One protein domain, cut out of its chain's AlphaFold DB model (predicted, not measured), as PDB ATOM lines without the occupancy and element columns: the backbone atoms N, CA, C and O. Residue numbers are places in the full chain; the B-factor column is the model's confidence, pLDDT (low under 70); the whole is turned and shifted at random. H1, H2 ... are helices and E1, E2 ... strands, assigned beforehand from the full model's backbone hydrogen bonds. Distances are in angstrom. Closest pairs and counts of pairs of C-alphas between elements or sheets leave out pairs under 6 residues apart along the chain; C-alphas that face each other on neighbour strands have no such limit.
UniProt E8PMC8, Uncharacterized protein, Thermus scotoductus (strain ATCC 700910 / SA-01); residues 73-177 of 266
ATOM      1  N   VAL A  73     -49.138  25.803 -18.088       95.50
ATOM      2  CA  VAL A  73     -47.839  25.825 -17.420       95.50
ATOM      3  C   VAL A  73     -48.051  25.489 -15.955       95.50
ATOM      4  O   VAL A  73     -48.761  26.201 -15.249       95.50
ATOM      5  N   VAL A  74     -47.444  24.404 -15.492       96.81
ATOM      6  CA  VAL A  74     -47.514  23.989 -14.089       96.81
ATOM      7  C   VAL A  74     -46.262  24.463 -13.366       96.81
ATOM      8  O   VAL A  74     -45.153  24.200 -13.821       96.81
ATOM      9  N   LEU A  75     -46.435  25.139 -12.236       96.50
ATOM     10  CA  LEU A  75     -45.355  25.524 -11.337       96.50
ATOM     11  C   LEU A  75     -45.125  24.385 -10.328       96.50
ATOM     12  O   LEU A  75     -45.916  24.189  -9.394       96.50
ATOM     13  N   GLU A  76     -44.060  23.616 -10.554       96.25
ATOM     14  CA  GLU A  76     -43.597  22.510  -9.703       96.25
ATOM     15  C   GLU A  76     -42.451  22.988  -8.796       96.25
ATOM     16  O   GLU A  76     -41.742  23.922  -9.166       96.25
ATOM     17  N   PRO A  77     -42.232  22.409  -7.605       94.38
ATOM     18  CA  PRO A  77     -41.148  22.843  -6.718       94.38
ATOM     19  C   PRO A  77     -39.781  22.940  -7.420       94.38
ATOM     20  O   PRO A  77     -39.055  23.918  -7.228       94.38
ATOM     21  N   GLU A  78     -39.483  21.980  -8.298       94.50
ATOM     22  CA  GLU A  78     -38.216  21.829  -9.016       94.50
ATOM     23  C   GLU A  78     -38.105  22.707 -10.273       94.50
ATOM     24  O   GLU A  78     -37.010  22.859 -10.813       94.50
ATOM     25  N   GLY A  79     -39.204  23.284 -10.775       95.44
ATOM     26  CA  GLY A  79     -39.218  23.955 -12.080       95.44
ATOM     27  C   GLY A  79     -40.604  24.270 -12.629       95.44
ATOM     28  O   GLY A  79     -41.573  24.437 -11.889       95.44
ATOM     29  N   ILE A  80     -40.703  24.366 -13.952       96.38
ATOM     30  CA  ILE A  80     -41.979  24.543 -14.655       96.38
ATOM     31  C   ILE A  80     -42.240  23.379 -15.599       96.38
ATOM     32  O   ILE A  80     -41.333  22.910 -16.279       96.38
ATOM     33  N   ARG A  81     -43.491  22.933 -15.698       96.00
ATOM     34  CA  ARG A  81     -43.912  21.957 -16.705       96.00
ATOM     35  C   ARG A  81     -44.681  22.656 -17.811       96.00
ATOM     36  O   ARG A  81     -45.741  23.223 -17.557       96.00
ATOM     37  N   VAL A  82     -44.177  22.579 -19.039       92.94
ATOM     38  CA  VAL A  82     -44.828  23.127 -20.237       92.94
ATOM     39  C   VAL A  82     -45.110  21.972 -21.191       92.94
ATOM     40  O   VAL A  82     -44.199  21.222 -21.535       92.94
ATOM     41  N   ALA A  83     -46.374  21.805 -21.592       87.56
ATOM     42  CA  ALA A  83     -46.812  20.705 -22.463       87.56
ATOM     43  C   ALA A  83     -46.359  19.307 -21.972       87.56
ATOM     44  O   ALA A  83     -45.910  18.469 -22.747       87.56
ATOM     45  N   GLY A  84     -46.434  19.068 -20.658       88.38
ATOM     46  CA  GLY A  84     -46.061  17.789 -20.037       88.38
ATOM     47  C   GLY A  84     -44.564  17.611 -19.752       88.38
ATOM     48  O   GLY A  84     -44.204  16.736 -18.963       88.38
ATOM     49  N   ARG A  85     -43.692  18.466 -20.295       93.75
ATOM     50  CA  ARG A  85     -42.239  18.405 -20.097       93.75
ATOM     51  C   ARG A  85     -41.775  19.321 -18.966       93.75
ATOM     52  O   ARG A  85     -42.127  20.497 -18.967       93.75
ATOM     53  N   LEU A  86     -40.992  18.784 -18.026       95.06
ATOM     54  CA  LEU A  86     -40.395  19.539 -16.917       95.06
ATOM     55  C   LEU A  86     -39.131  20.279 -17.373       95.06
ATOM     56  O   LEU A  86     -38.244  19.685 -17.988       95.06
ATOM     57  N   TYR A  87     -39.048  21.552 -17.002       95.56
ATOM     58  CA  TYR A  87     -37.910  22.445 -17.173       95.56
ATOM     59  C   TYR A  87     -37.422  22.877 -15.781       95.56
ATOM     60  O   TYR A  87     -38.061  23.724 -15.148       95.56
ATOM     61  N   PRO A  88     -36.340  22.259 -15.281       95.31
ATOM     62  CA  PRO A  88     -35.805  22.509 -13.942       95.31
ATOM     63  C   PRO A  88     -35.234  23.921 -13.763       95.31
ATOM     64  O   PRO A  88     -34.633  24.451 -14.696       95.31
ATOM     65  N   LYS A  89     -35.369  24.521 -12.572       94.81
ATOM     66  CA  LYS A  89     -34.883  25.892 -12.287       94.81
ATOM     67  C   LYS A  89     -33.372  26.040 -12.460       94.81
ATOM     68  O   LYS A  89     -32.918  27.040 -12.999       94.81
ATOM     69  N   ASP A  90     -32.609  25.027 -12.059       93.75
ATOM     70  CA  ASP A  90     -31.141  24.977 -12.129       93.75
ATOM     71  C   ASP A  90     -30.591  25.025 -13.562       93.75
ATOM     72  O   ASP A  90     -29.417  25.325 -13.764       93.75
ATOM     73  N   ARG A  91     -31.431  24.755 -14.568       93.62
ATOM     74  CA  ARG A  91     -31.046  24.813 -15.985       93.62
ATOM     75  C   ARG A  91     -31.324  26.151 -16.651       93.62
ATOM     76  O   ARG A  91     -30.958  26.315 -17.817       93.62
ATOM     77  N   LEU A  92     -31.999  27.069 -15.967       94.06
ATOM     78  CA  LEU A  92     -32.284  28.379 -16.522       94.06
ATOM     79  C   LEU A  92     -30.997  29.191 -16.598       94.06
ATOM     80  O   LEU A  92     -30.352  29.446 -15.587       94.06
ATOM     81  N   ALA A  93     -30.650  29.607 -17.808       89.81
ATOM     82  CA  ALA A  93     -29.476  30.419 -18.053       89.81
ATOM     83  C   ALA A  93     -29.840  31.912 -18.076       89.81
ATOM     84  O   ALA A  93     -29.263  32.696 -17.330       89.81
ATOM     85  N   TRP A  94     -30.816  32.308 -18.901       89.75
ATOM     86  CA  TRP A  94     -31.317  33.687 -18.981       89.75
ATOM     87  C   TRP A  94     -32.666  33.764 -19.713       89.75
ATOM     88  O   TRP A  94     -33.152  32.778 -20.274       89.75
ATOM     89  N   VAL A  95     -33.270  34.957 -19.726       91.81
ATOM     90  CA  VAL A  95     -34.414  35.289 -20.588       91.81
ATOM     91  C   VAL A  95     -33.896  35.960 -21.854       91.81
ATOM     92  O   VAL A  95     -33.268  37.015 -21.802       91.81
ATOM     93  N   GLU A  96     -34.155  35.360 -23.007       91.88
ATOM     94  CA  GLU A  96     -33.765  35.894 -24.306       91.88
ATOM     95  C   GLU A  96     -34.929  36.654 -24.946       91.88
ATOM     96  O   GLU A  96     -36.061  36.173 -24.991       91.88
ATOM     97  N   GLY A  97     -34.652  37.872 -25.414       90.06
ATOM     98  CA  GLY A  97     -35.611  38.700 -26.141       90.06
ATOM     99  C   GLY A  97     -35.532  38.519 -27.660       90.06
ATOM    100  O   GLY A  97     -34.757  37.707 -28.156       90.06
ATOM    101  N   PRO A  98     -36.273  39.332 -28.429       87.31
ATOM    102  CA  PRO A  98     -36.330  39.211 -29.888       87.31
ATOM    103  C   PRO A  98     -35.012  39.563 -30.599       87.31
ATOM    104  O   PRO A  98     -34.878  39.323 -31.796       87.31
ATOM    105  N   PHE A  99     -34.046  40.142 -29.878       87.88
ATOM    106  CA  PHE A  99     -32.744  40.547 -30.402       87.88
ATOM    107  C   PHE A  99     -31.620  40.006 -29.500       87.88
ATOM    108  O   PHE A  99     -31.247  40.676 -28.527       87.88
ATOM    109  N   PRO A 100     -31.092  38.801 -29.792       77.25
ATOM    110  CA  PRO A 100     -29.956  38.223 -29.076       77.25
ATOM    111  C   PRO A 100     -28.757  39.178 -29.076       77.25
ATOM    112  O   PRO A 100     -28.396  39.721 -30.117       77.25
ATOM    113  N   GLY A 101     -28.155  39.421 -27.906       74.12
ATOM    114  CA  GLY A 101     -27.017  40.344 -27.762       74.12
ATOM    115  C   GLY A 101     -27.367  41.840 -27.713       74.12
ATOM    116  O   GLY A 101     -26.465  42.662 -27.600       74.12
ATOM    117  N   GLY A 102     -28.656  42.199 -27.739       76.12
ATOM    118  CA  GLY A 102     -29.122  43.584 -27.638       76.12
ATOM    119  C   GLY A 102     -29.404  44.209 -29.006       76.12
ATOM    120  O   GLY A 102     -28.506  44.462 -29.801       76.12
ATOM    121  N   GLY A 103     -30.684  44.461 -29.287       83.31
ATOM    122  CA  GLY A 103     -31.125  45.068 -30.546       83.31
ATOM    123  C   GLY A 103     -30.806  46.560 -30.649       83.31
ATOM    124  O   GLY A 103     -30.815  47.284 -29.652       83.31
ATOM    125  N   THR A 104     -30.595  47.030 -31.877       88.62
ATOM    126  CA  THR A 104     -30.447  48.457 -32.200       88.62
ATOM    127  C   THR A 104     -31.739  49.236 -31.942       88.62
ATOM    128  O   THR A 104     -32.837  48.675 -31.969       88.62
ATOM    129  N   GLU A 105     -31.634  50.554 -31.755       88.19
ATOM    130  CA  GLU A 105     -32.805  51.426 -31.581       88.19
ATOM    131  C   GLU A 105     -33.803  51.279 -32.737       88.19
ATOM    132  O   GLU A 105     -34.995  51.098 -32.510       88.19
ATOM    133  N   ALA A 106     -33.312  51.254 -33.979       87.12
ATOM    134  CA  ALA A 106     -34.153  51.100 -35.162       87.12
ATOM    135  C   ALA A 106     -34.920  49.766 -35.178       87.12
ATOM    136  O   ALA A 106     -36.079  49.725 -35.589       87.12
ATOM    137  N   GLN A 107     -34.302  48.672 -34.719       87.88
ATOM    138  CA  GLN A 107     -34.974  47.374 -34.607       87.88
ATOM    139  C   GLN A 107     -36.091  47.406 -33.562       87.88
ATOM    140  O   GLN A 107     -37.184  46.899 -33.818       87.88
ATOM    141  N   TRP A 108     -35.844  48.036 -32.414       86.94
ATOM    142  CA  TRP A 108     -36.860  48.212 -31.382       86.94
ATOM    143  C   TRP A 108     -38.011  49.099 -31.847       86.94
ATOM    144  O   TRP A 108     -39.163  48.714 -31.661       86.94
ATOM    145  N   GLN A 109     -37.724  50.232 -32.495       84.56
ATOM    146  CA  GLN A 109     -38.755  51.111 -33.052       84.56
ATOM    147  C   GLN A 109     -39.631  50.363 -34.058       84.56
ATOM    148  O   GLN A 109     -40.847  50.369 -33.914       84.56
ATOM    149  N   ARG A 110     -39.036  49.601 -34.987       82.38
ATOM    150  CA  ARG A 110     -39.806  48.770 -35.928       82.38
ATOM    151  C   ARG A 110     -40.687  47.745 -35.219       82.38
ATOM    152  O   ARG A 110     -41.840  47.583 -35.597       82.38
ATOM    153  N   LEU A 111     -40.177  47.060 -34.193       83.81
ATOM    154  CA  LEU A 111     -40.973  46.101 -33.419       83.81
ATOM    155  C   LEU A 111     -42.176  46.773 -32.735       83.81
ATOM    156  O   LEU A 111     -43.253  46.183 -32.664       83.81
ATOM    157  N   ILE A 112     -41.996  47.997 -32.237       79.00
ATOM    158  CA  ILE A 112     -43.047  48.778 -31.577       79.00
ATOM    159  C   ILE A 112     -44.068  49.299 -32.604       79.00
ATOM    160  O   ILE A 112     -45.268  49.185 -32.366       79.00
ATOM    161  N   GLU A 113     -43.608  49.829 -33.741       72.12
ATOM    162  CA  GLU A 113     -44.432  50.413 -34.811       72.12
ATOM    163  C   GLU A 113     -45.290  49.384 -35.538       72.12
ATOM    164  O   GLU A 113     -46.478  49.608 -35.762       72.12
ATOM    165  N   VAL A 114     -44.703  48.237 -35.886       65.25
ATOM    166  CA  VAL A 114     -45.424  47.135 -36.536       65.25
ATOM    167  C   VAL A 114     -46.489  46.565 -35.589       65.25
ATOM    168  O   VAL A 114     -47.437  45.912 -36.028       65.25
ATOM    169  N   GLY A 115     -46.375  46.845 -34.285       56.81
ATOM    170  CA  GLY A 115     -47.225  46.269 -33.259       56.81
ATOM    171  C   GLY A 115     -47.063  44.750 -33.218       56.81
ATOM    172  O   GLY A 115     -46.336  44.136 -34.001       56.81
ATOM    173  N   ARG A 116     -47.741  44.085 -32.281       60.59
ATOM    174  CA  ARG A 116     -47.705  42.619 -32.183       60.59
ATOM    175  C   ARG A 116     -48.509  41.972 -33.328       60.59
ATOM    176  O   ARG A 116     -49.560  41.388 -33.089       60.59
ATOM    177  N   LEU A 117     -48.009  42.055 -34.564       54.34
ATOM    178  CA  LEU A 117     -48.449  41.235 -35.700       54.34
ATOM    179  C   LEU A 117     -47.776  39.850 -35.707       54.34
ATOM    180  O   LEU A 117     -48.160  38.981 -36.483       54.34
ATOM    181  N   SER A 118     -46.807  39.606 -34.816       60.09
ATOM    182  CA  SER A 118     -46.246  38.269 -34.619       60.09
ATOM    183  C   SER A 118     -47.147  37.423 -33.720       60.09
ATOM    184  O   SER A 118     -47.402  37.764 -32.560       60.09
ATOM    185  N   ALA A 119     -47.603  36.285 -34.252       59.34
ATOM    186  CA  ALA A 119     -48.343  35.281 -33.494       59.34
ATOM    187  C   ALA A 119     -47.450  34.495 -32.516       59.34
ATOM    188  O   ALA A 119     -47.982  33.802 -31.649       59.34
ATOM    189  N   GLY A 120     -46.123  34.581 -32.650       73.38
ATOM    190  CA  GLY A 120     -45.155  33.825 -31.859       73.38
ATOM    191  C   GLY A 120     -44.806  34.450 -30.499       73.38
ATOM    192  O   GLY A 120     -45.248  35.561 -30.170       73.38
ATOM    193  N   PRO A 121     -44.018  33.726 -29.686       85.25
ATOM    194  CA  PRO A 121     -43.426  34.257 -28.467       85.25
ATOM    195  C   PRO A 121     -42.227  35.141 -28.846       85.25
ATOM    196  O   PRO A 121     -41.353  34.729 -29.604       85.25
ATOM    197  N   LEU A 122     -42.198  36.380 -28.354       88.44
ATOM    198  CA  LEU A 122     -41.068  37.296 -28.588       88.44
ATOM    199  C   LEU A 122     -39.901  37.030 -27.640       88.44
ATOM    200  O   LEU A 122     -38.763  37.365 -27.950       88.44
ATOM    201  N   PHE A 123     -40.209  36.459 -26.481       92.62
ATOM    202  CA  PHE A 123     -39.252  36.168 -25.432       92.62
ATOM    203  C   PHE A 123     -39.233  34.671 -25.170       92.62
ATOM    204  O   PHE A 123     -40.250  33.988 -25.335       92.62
ATOM    205  N   HIS A 124     -38.084  34.177 -24.735       94.44
ATOM    206  CA  HIS A 124     -37.870  32.776 -24.422       94.44
ATOM    207  C   HIS A 124     -37.046  32.626 -23.145       94.44
ATOM    208  O   HIS A 124     -36.198  33.458 -22.837       94.44
ATOM    209  N   LEU A 125     -37.286  31.548 -22.408       94.81
ATOM    210  CA  LEU A 125     -36.414  31.090 -21.335       94.81
ATOM    211  C   LEU A 125     -35.361  30.169 -21.946       94.81
ATOM    212  O   LEU A 125     -35.710  29.135 -22.522       94.81
ATOM    213  N   VAL A 126     -34.089  30.528 -21.819       94.19
ATOM    214  CA  VAL A 126     -32.986  29.687 -22.282       94.19
ATOM    215  C   VAL A 126     -32.668  28.666 -21.195       94.19
ATOM    216  O   VAL A 126     -32.193  29.015 -20.116       94.19
ATOM    217  N   MET A 127     -32.960  27.399 -21.483       93.56
ATOM    218  CA  MET A 127     -32.824  26.250 -20.590       93.56
ATOM    219  C   MET A 127     -31.695  25.338 -21.091       93.56
ATOM    220  O   MET A 127     -31.926  24.363 -21.814       93.56
ATOM    221  N   GLY A 128     -30.444  25.649 -20.749       88.50
ATOM    222  CA  GLY A 128     -29.274  24.956 -21.294       88.50
ATOM    223  C   GLY A 128     -29.163  25.108 -22.819       88.50
ATOM    224  O   GLY A 128     -28.767  26.161 -23.305       88.50
ATOM    225  N   ARG A 129     -29.491  24.053 -23.581       87.12
ATOM    226  CA  ARG A 129     -29.515  24.068 -25.064       87.12
ATOM    227  C   ARG A 129     -30.915  24.255 -25.653       87.12
ATOM    228  O   ARG A 129     -31.085  24.179 -26.866       87.12
ATOM    229  N   GLU A 130     -31.916  24.433 -24.804       92.12
ATOM    230  CA  GLU A 130     -33.314  24.523 -25.206       92.12
ATOM    231  C   GLU A 130     -33.858  25.926 -24.983       92.12
ATOM    232  O   GLU A 130     -33.373  26.672 -24.136       92.12
ATOM    233  N   SER A 131     -34.892  26.271 -25.741       91.50
ATOM    234  CA  SER A 131     -35.562  27.561 -25.660       91.50
ATOM    235  C   SER A 131     -37.044  27.327 -25.401       91.50
ATOM    236  O   SER A 131     -37.728  26.671 -26.192       91.50
ATOM    237  N   VAL A 132     -37.536  27.808 -24.261       93.06
ATOM    238  CA  VAL A 132     -38.930  27.645 -23.839       93.06
ATOM    239  C   VAL A 132     -39.682  28.954 -24.076       93.06
ATOM    240  O   VAL A 132     -39.293  29.981 -23.525       93.06
ATOM    241  N   PRO A 133     -40.776  28.955 -24.855       92.25
ATOM    242  CA  PRO A 133     -41.583  30.148 -25.103       92.25
ATOM    243  C   PRO A 133     -42.059  30.877 -23.836       92.25
ATOM    244  O   PRO A 133     -42.749  30.288 -23.003       92.25
ATOM    245  N   LEU A 134     -41.798  32.186 -23.745       93.88
ATOM    246  CA  LEU A 134     -42.414  33.081 -22.762       93.88
ATOM    247  C   LEU A 134     -43.610  33.801 -23.400       93.88
ATOM    248  O   LEU A 134     -43.481  34.805 -24.107       93.88
ATOM    249  N   TRP A 135     -44.809  33.281 -23.140       92.19
ATOM    250  CA  TRP A 135     -46.056  33.864 -23.631       92.19
ATOM    251  C   TRP A 135     -46.514  35.015 -22.737       92.19
ATOM    252  O   TRP A 135     -47.135  34.799 -21.703       92.19
ATOM    253  N   LEU A 136     -46.256  36.253 -23.162       92.50
ATOM    254  CA  LEU A 136     -46.664  37.453 -22.416       92.50
ATOM    255  C   LEU A 136     -48.187  37.682 -22.392       92.50
ATOM    256  O   LEU A 136     -48.669  38.545 -21.668       92.50
ATOM    257  N   ASP A 137     -48.962  36.928 -23.174       91.06
ATOM    258  CA  ASP A 137     -50.424  36.851 -23.095       91.06
ATOM    259  C   ASP A 137     -50.947  35.809 -22.086       91.06
ATOM    260  O   ASP A 137     -52.158  35.756 -21.857       91.06
ATOM    261  N   LEU A 138     -50.077  35.006 -21.457       93.38
ATOM    262  CA  LEU A 138     -50.463  34.032 -20.432       93.38
ATOM    263  C   LEU A 138     -50.685  34.727 -19.074       93.38
ATOM    264  O   LEU A 138     -49.761  35.359 -18.557       93.38
ATOM    265  N   PRO A 139     -51.861  34.581 -18.436       94.00
ATOM    266  CA  PRO A 139     -52.066  35.066 -17.076       94.00
ATOM    267  C   PRO A 139     -51.062  34.467 -16.081       94.00
ATOM    268  O   PRO A 139     -51.020  33.255 -15.883       94.00
ATOM    269  N   GLY A 140     -50.272  35.327 -15.432       94.25
ATOM    270  CA  GLY A 140     -49.259  34.918 -14.456       94.25
ATOM    271  C   GLY A 140     -47.884  34.576 -15.036       94.25
ATOM    272  O   GLY A 140     -47.103  33.926 -14.345       94.25
ATOM    273  N   TRP A 141     -47.564  34.991 -16.269       95.12
ATOM    274  CA  TRP A 141     -46.214  34.839 -16.835       95.12
ATOM    275  C   TRP A 141     -45.120  35.460 -15.942       95.12
ATOM    276  O   TRP A 141     -44.009  34.943 -15.883       95.12
ATOM    277  N   ASP A 142     -45.433  36.527 -15.208       96.19
ATOM    278  CA  ASP A 142     -44.549  37.184 -14.242       96.19
ATOM    279  C   ASP A 142     -44.279  36.292 -13.023       96.19
ATOM    280  O   ASP A 142     -43.138  36.150 -12.588       96.19
ATOM    281  N   ARG A 143     -45.313  35.608 -12.523       95.50
ATOM    282  CA  ARG A 143     -45.189  34.610 -11.449       95.50
ATOM    283  C   ARG A 143     -44.429  33.371 -11.905       95.50
ATOM    284  O   ARG A 143     -43.681  32.806 -11.118       95.50
ATOM    285  N   MET A 144     -44.572  32.975 -13.171       95.62
ATOM    286  CA  MET A 144     -43.755  31.917 -13.769       95.62
ATOM    287  C   MET A 144     -42.266  32.283 -13.744       95.62
ATOM    288  O   MET A 144     -41.452  31.453 -13.345       95.62
ATOM    289  N   LEU A 145     -41.908  33.514 -14.126       96.44
ATOM    290  CA  LEU A 145     -40.522  33.993 -14.062       96.44
ATOM    291  C   LEU A 145     -40.009  34.047 -12.623       96.44
ATOM    292  O   LEU A 145     -38.953  33.487 -12.338       96.44
ATOM    293  N   ALA A 146     -40.792  34.624 -11.708       95.44
ATOM    294  CA  ALA A 146     -40.431  34.696 -10.296       95.44
ATOM    295  C   ALA A 146     -40.229  33.298  -9.688       95.44
ATOM    296  O   ALA A 146     -39.268  33.062  -8.961       95.44
ATOM    297  N   HIS A 147     -41.089  32.336 -10.039       95.75
ATOM    298  CA  HIS A 147     -40.946  30.938  -9.628       95.75
ATOM    299  C   HIS A 147     -39.649  30.316 -10.145       95.75
ATOM    300  O   HIS A 147     -39.015  29.548  -9.426       95.75
ATOM    301  N   MET A 148     -39.232  30.671 -11.358       95.62
ATOM    302  CA  MET A 148     -37.960  30.263 -11.956       95.62
ATOM    303  C   MET A 148     -36.745  31.039 -11.415       95.62
ATOM    304  O   MET A 148     -35.630  30.798 -11.865       95.62
ATOM    305  N   GLY A 149     -36.935  31.931 -10.435       94.31
ATOM    306  CA  GLY A 149     -35.862  32.712  -9.815       94.31
ATOM    307  C   GLY A 149     -35.450  33.953 -10.608       94.31
ATOM    308  O   GLY A 149     -34.377  34.489 -10.361       94.31
ATOM    309  N   VAL A 150     -36.277  34.406 -11.554       94.69
ATOM    310  CA  VAL A 150     -36.003  35.586 -12.385       94.69
ATOM    311  C   VAL A 150     -36.964  36.709 -12.043       94.69
ATOM    312  O   VAL A 150     -38.179  36.560 -12.191       94.69
ATOM    313  N   ASP A 151     -36.420  37.870 -11.678       93.94
ATOM    314  CA  ASP A 151     -37.191  39.107 -11.698       93.94
ATOM    315  C   ASP A 151     -37.243  39.652 -13.129       93.94
ATOM    316  O   ASP A 151     -36.226  39.923 -13.775       93.94
ATOM    317  N   TRP A 152     -38.458  39.826 -13.643       93.56
ATOM    318  CA  TRP A 152     -38.683  40.390 -14.967       93.56
ATOM    319  C   TRP A 152     -38.215  41.848 -15.064       93.56
ATOM    320  O   TRP A 152     -37.896  42.303 -16.163       93.56
ATOM    321  N   LYS A 153     -38.142  42.574 -13.940       93.38
ATOM    322  CA  LYS A 153     -37.678  43.969 -13.873       93.38
ATOM    323  C   LYS A 153     -36.183  44.112 -14.121       93.38
ATOM    324  O   LYS A 153     -35.733  45.166 -14.557       93.38
ATOM    325  N   GLU A 154     -35.423  43.049 -13.893       92.38
ATOM    326  CA  GLU A 154     -33.991  43.004 -14.192       92.38
ATOM    327  C   GLU A 154     -33.734  42.690 -15.677       92.38
ATOM    328  O   GLU A 154     -32.639  42.905 -16.196       92.38
ATOM    329  N   GLN A 155     -34.761  42.239 -16.407       91.75
ATOM    330  CA  GLN A 155     -34.668  41.898 -17.823       91.75
ATOM    331  C   GLN A 155     -34.905  43.141 -18.689       91.75
ATOM    332  O   GLN A 155     -36.023  43.420 -19.126       91.75
ATOM    333  N   SER A 156     -33.833  43.883 -18.978       88.69
ATOM    334  CA  SER A 156     -33.870  45.165 -19.707       88.69
ATOM    335  C   SER A 156     -34.691  45.127 -21.005       88.69
ATOM    336  O   SER A 156     -35.495  46.026 -21.255       88.69
ATOM    337  N   GLY A 157     -34.553  44.070 -21.812       89.19
ATOM    338  CA  GLY A 157     -35.324  43.897 -23.047       89.19
ATOM    339  C   GLY A 157     -36.827  43.724 -22.804       89.19
ATOM    340  O   GLY A 157     -37.641  44.266 -23.552       89.19
ATOM    341  N   LEU A 158     -37.201  43.013 -21.740       91.25
ATOM    342  CA  LEU A 158     -38.594  42.781 -21.369       91.25
ATOM    343  C   LEU A 158     -39.223  44.055 -20.802       91.25
ATOM    344  O   LEU A 158     -40.282  44.464 -21.271       91.25
ATOM    345  N   VAL A 159     -38.537  44.736 -19.879       91.81
ATOM    346  CA  VAL A 159     -38.960  46.040 -19.342       91.81
ATOM    347  C   VAL A 159     -39.164  47.039 -20.474       91.81
ATOM    348  O   VAL A 159     -40.242  47.623 -20.604       91.81
ATOM    349  N   ARG A 160     -38.163  47.184 -21.349       89.81
ATOM    350  CA  ARG A 160     -38.230  48.083 -22.503       89.81
ATOM    351  C   ARG A 160     -39.444  47.777 -23.372       89.81
ATOM    352  O   ARG A 160     -40.180  48.700 -23.719       89.81
ATOM    353  N   TYR A 161     -39.674  46.509 -23.705       89.75
ATOM    354  CA  TYR A 161     -40.821  46.103 -24.512       89.75
ATOM    355  C   TYR A 161     -42.150  46.448 -23.825       89.75
ATOM    356  O   TYR A 161     -42.980  47.140 -24.413       89.75
ATOM    357  N   LEU A 162     -42.342  46.046 -22.567       91.19
ATOM    358  CA  LEU A 162     -43.597  46.254 -21.836       91.19
ATOM    359  C   LEU A 162     -43.920  47.745 -21.624       91.19
ATOM    360  O   LEU A 162     -45.075  48.152 -21.768       91.19
ATOM    361  N   HIS A 163     -42.917  48.587 -21.365       90.50
ATOM    362  CA  HIS A 163     -43.102  50.041 -21.254       90.50
ATOM    363  C   HIS A 163     -43.328  50.733 -22.609       90.50
ATOM    364  O   HIS A 163     -43.889  51.831 -22.659       90.50
ATOM    365  N   SER A 164     -42.917  50.100 -23.710       87.88
ATOM    366  CA  SER A 164     -43.038  50.673 -25.053       87.88
ATOM    367  C   SER A 164     -44.330  50.285 -25.761       87.88
ATOM    368  O   SER A 164     -44.868  51.097 -26.510       87.88
ATOM    369  N   VAL A 165     -44.851  49.074 -25.528       87.12
ATOM    370  CA  VAL A 165     -46.086  48.609 -26.172       87.12
ATOM    371  C   VAL A 165     -47.270  49.450 -25.715       87.12
ATOM    372  O   VAL A 165     -47.455  49.692 -24.520       87.12
ATOM    373  N   ARG A 166     -48.108  49.862 -26.667       86.31
ATOM    374  CA  ARG A 166     -49.309  50.650 -26.400       86.31
ATOM    375  C   ARG A 166     -50.564  50.025 -26.995       86.31
ATOM    376  O   ARG A 166     -50.532  49.140 -27.851       86.31
ATOM    377  N   GLY A 167     -51.674  50.509 -26.474       85.06
ATOM    378  CA  GLY A 167     -53.002  50.405 -27.020       85.06
ATOM    379  C   GLY A 167     -53.589  49.006 -27.080       85.06
ATOM    380  O   GLY A 167     -53.680  48.302 -26.068       85.06
ATOM    381  N   LEU A 168     -54.035  48.610 -28.274       81.00
ATOM    382  CA  LEU A 168     -54.842  47.408 -28.475       81.00
ATOM    383  C   LEU A 168     -54.146  46.126 -28.016       81.00
ATOM    384  O   LEU A 168     -54.839  45.212 -27.581       81.00
ATOM    385  N   ALA A 169     -52.815  46.046 -28.048       83.69
ATOM    386  CA  ALA A 169     -52.099  44.873 -27.548       83.69
ATOM    387  C   ALA A 169     -52.446  44.582 -26.075       83.69
ATOM    388  O   ALA A 169     -52.767  43.445 -25.721       83.69
ATOM    389  N   TRP A 170     -52.494  45.625 -25.242       88.44
ATOM    390  CA  TRP A 170     -52.923  45.528 -23.849       88.44
ATOM    391  C   TRP A 170     -54.426  45.278 -23.730       88.44
ATOM    392  O   TRP A 170     -54.852  44.351 -23.043       88.44
ATOM    393  N   LEU A 171     -55.251  46.082 -24.401       87.69
ATOM    394  CA  LEU A 171     -56.706  46.084 -24.192       87.69
ATOM    395  C   LEU A 171     -57.404  44.836 -24.766       87.69
ATOM    396  O   LEU A 171     -58.388  44.351 -24.202       87.69
ATOM    397  N   ASN A 172     -56.857  44.253 -25.836       80.19
ATOM    398  CA  ASN A 172     -57.364  43.026 -26.449       80.19
ATOM    399  C   ASN A 172     -56.834  41.741 -25.792       80.19
ATOM    400  O   ASN A 172     -57.235  40.645 -26.196       80.19
ATOM    401  N   GLY A 173     -55.990  41.830 -24.763       79.00
ATOM    402  CA  GLY A 173     -55.444  40.640 -24.107       79.00
ATOM    403  C   GLY A 173     -54.427  39.887 -24.962       79.00
ATOM    404  O   GLY A 173     -54.244  38.689 -24.762       79.00
ATOM    405  N   LEU A 174     -53.793  40.588 -25.909       84.12
ATOM    406  CA  LEU A 174     -52.564  40.134 -26.559       84.12
ATOM    407  C   LEU A 174     -51.348  40.412 -25.667       84.12
ATOM    408  O   LEU A 174     -50.240  40.064 -26.029       84.12
ATOM    409  N   LEU A 175     -51.519  41.046 -24.517       89.69
ATOM    410  CA  LEU A 175     -50.575  41.047 -23.413       89.69
ATOM    411  C   LEU A 175     -51.393  40.938 -22.134       89.69
ATOM    412  O   LEU A 175     -52.472  41.533 -22.029       89.69
ATOM    413  N   TYR A 176     -50.887  40.173 -21.179       91.44
ATOM    414  CA  TYR A 176     -51.428  40.110 -19.836       91.44
ATOM    415  C   TYR A 176     -50.524  40.934 -18.911       91.44
ATOM    416  O   TYR A 176     -49.300  40.790 -18.980       91.44
ATOM    417  N   PRO A 177     -51.076  41.841 -18.090       93.31
ATOM    418  CA  PRO A 177     -50.269  42.673 -17.199       93.31
ATOM    419  C   PRO A 177     -49.564  41.821 -16.132       93.31
ATOM    420  O   PRO A 177     -50.153  40.841 -15.668       93.31
TER     421      PRO A 177
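AT A GLANCE: This is residues 73 to 177 of the 266 residues of an uncharacterized protein of Thermus scotoductus (strain ATCC 700910 / SA-01) (UniProt E8PMC8). Two small three-stranded sheets come one after the other along the longest axis: E4 E5 E6 near the middle of the domain, and E1 E2 E3 at one end, with H2 packed over E1 and E2 and reaching the edge of the other sheet. Beyond E4 E5 E6, toward the opposite end, H1 and H3 come close to each other without forming a bundle, and the short H4 is set off to one side. The printed part has 105 residues, with four named helices and six named strands in the order E1 E2 E3 E4 H1 E5 E6 H2 H3 H4. The sheets have the orders E4 E5 E6 and E1 E2 E3, both antiparallel, and the class is mixed, helices and strands. The whole is compact, with a radius of gyration of the C-alphas of 13.8 A and spans of 39 by 30 by 22 A.

IN THESE COORDINATES: One sheet is made of E4, residues 92 to 96, E5, residues 123 to 127, and E6, residues 130 to 134; the centres of E5 and E6 are the nearest to the mean of the C-alphas, at 7.5 A and 8.7 A. E5 measures 12.8 A from first to last C-alpha, E6 12.7 A and E4 10.9 A; C-alpha 123 is at (-39.252, 36.168, -25.432). The other sheet is made of E1, residues 73 to 76, E2, residues 79 to 82, and E3, residues 85 to 88. E1 begins at C-alpha 73, (-47.839, 25.825, -17.420). H1 covers residues 105 to 113 and is 12.1 A long; H3 covers residues 156 to 164 and is 12.0 A long. H2, residues 141 to 147, is 9.7 A long. H4, residues 168 to 171, ends at C-alpha 171, (-56.706, 46.084, -24.192).

HOW THE PARTS SIT: In the sheet E4 E5 E6 the inner strand is E5. It is antiparallel to E4 at 159 degrees, with N 93 and O 126 within hydrogen-bond range at 2.8 A. E5 and E6 form a hairpin at 145 degrees, with N 125 and O 132 2.8 A apart. E3 and E4 meet only through their link, while the closest C-alphas of E3 and E5, those of Tyr 87 and Met 127, are 7.2 A apart. E1 E2 E3 are a meander, each strand the antiparallel neighbour of the one before, made of two hairpins. N 74 and O 81 are 2.9 A apart between E1 and E2, and N 82 and O 85 are 2.9 A apart between E2 and E3. H2 is on this sheet at a height over the sheet of 9.4 A, over E2 and only just over E1, where 3 of its C-alphas fall. It runs along the strands, at 2 degrees to E2 on the local plane. The closest C-alphas of H2 and E1 are those of Met 144 and Leu 75, 7.0 A apart. H2 only grazes the sheet E4 E5 E6 with its residues 141 to 145, and H3 only grazes it with residues 156 to 158. H1 and H3 are close but not clearly touching, with the C-alphas of Ile 112 and Ser 164 closest at 6.8 A. They run the same way at a steep tilt of 42 degrees. H1 is on neither sheet, and H4 is apart from H1, H2 and H3. In H1, H2 and H3 every O i to N i+4 pair is within hydrogen-bond range; H4 is too short for such a pair.

THE WHOLE: The two C-alphas farthest apart, those of Pro 77 and Ala 106, are 40.7 A apart. The printed part has no cut, and no link is long. Mean pLDDT of the printed part is 88.4; residues 114 to 119, between H1 and E5, are under 70.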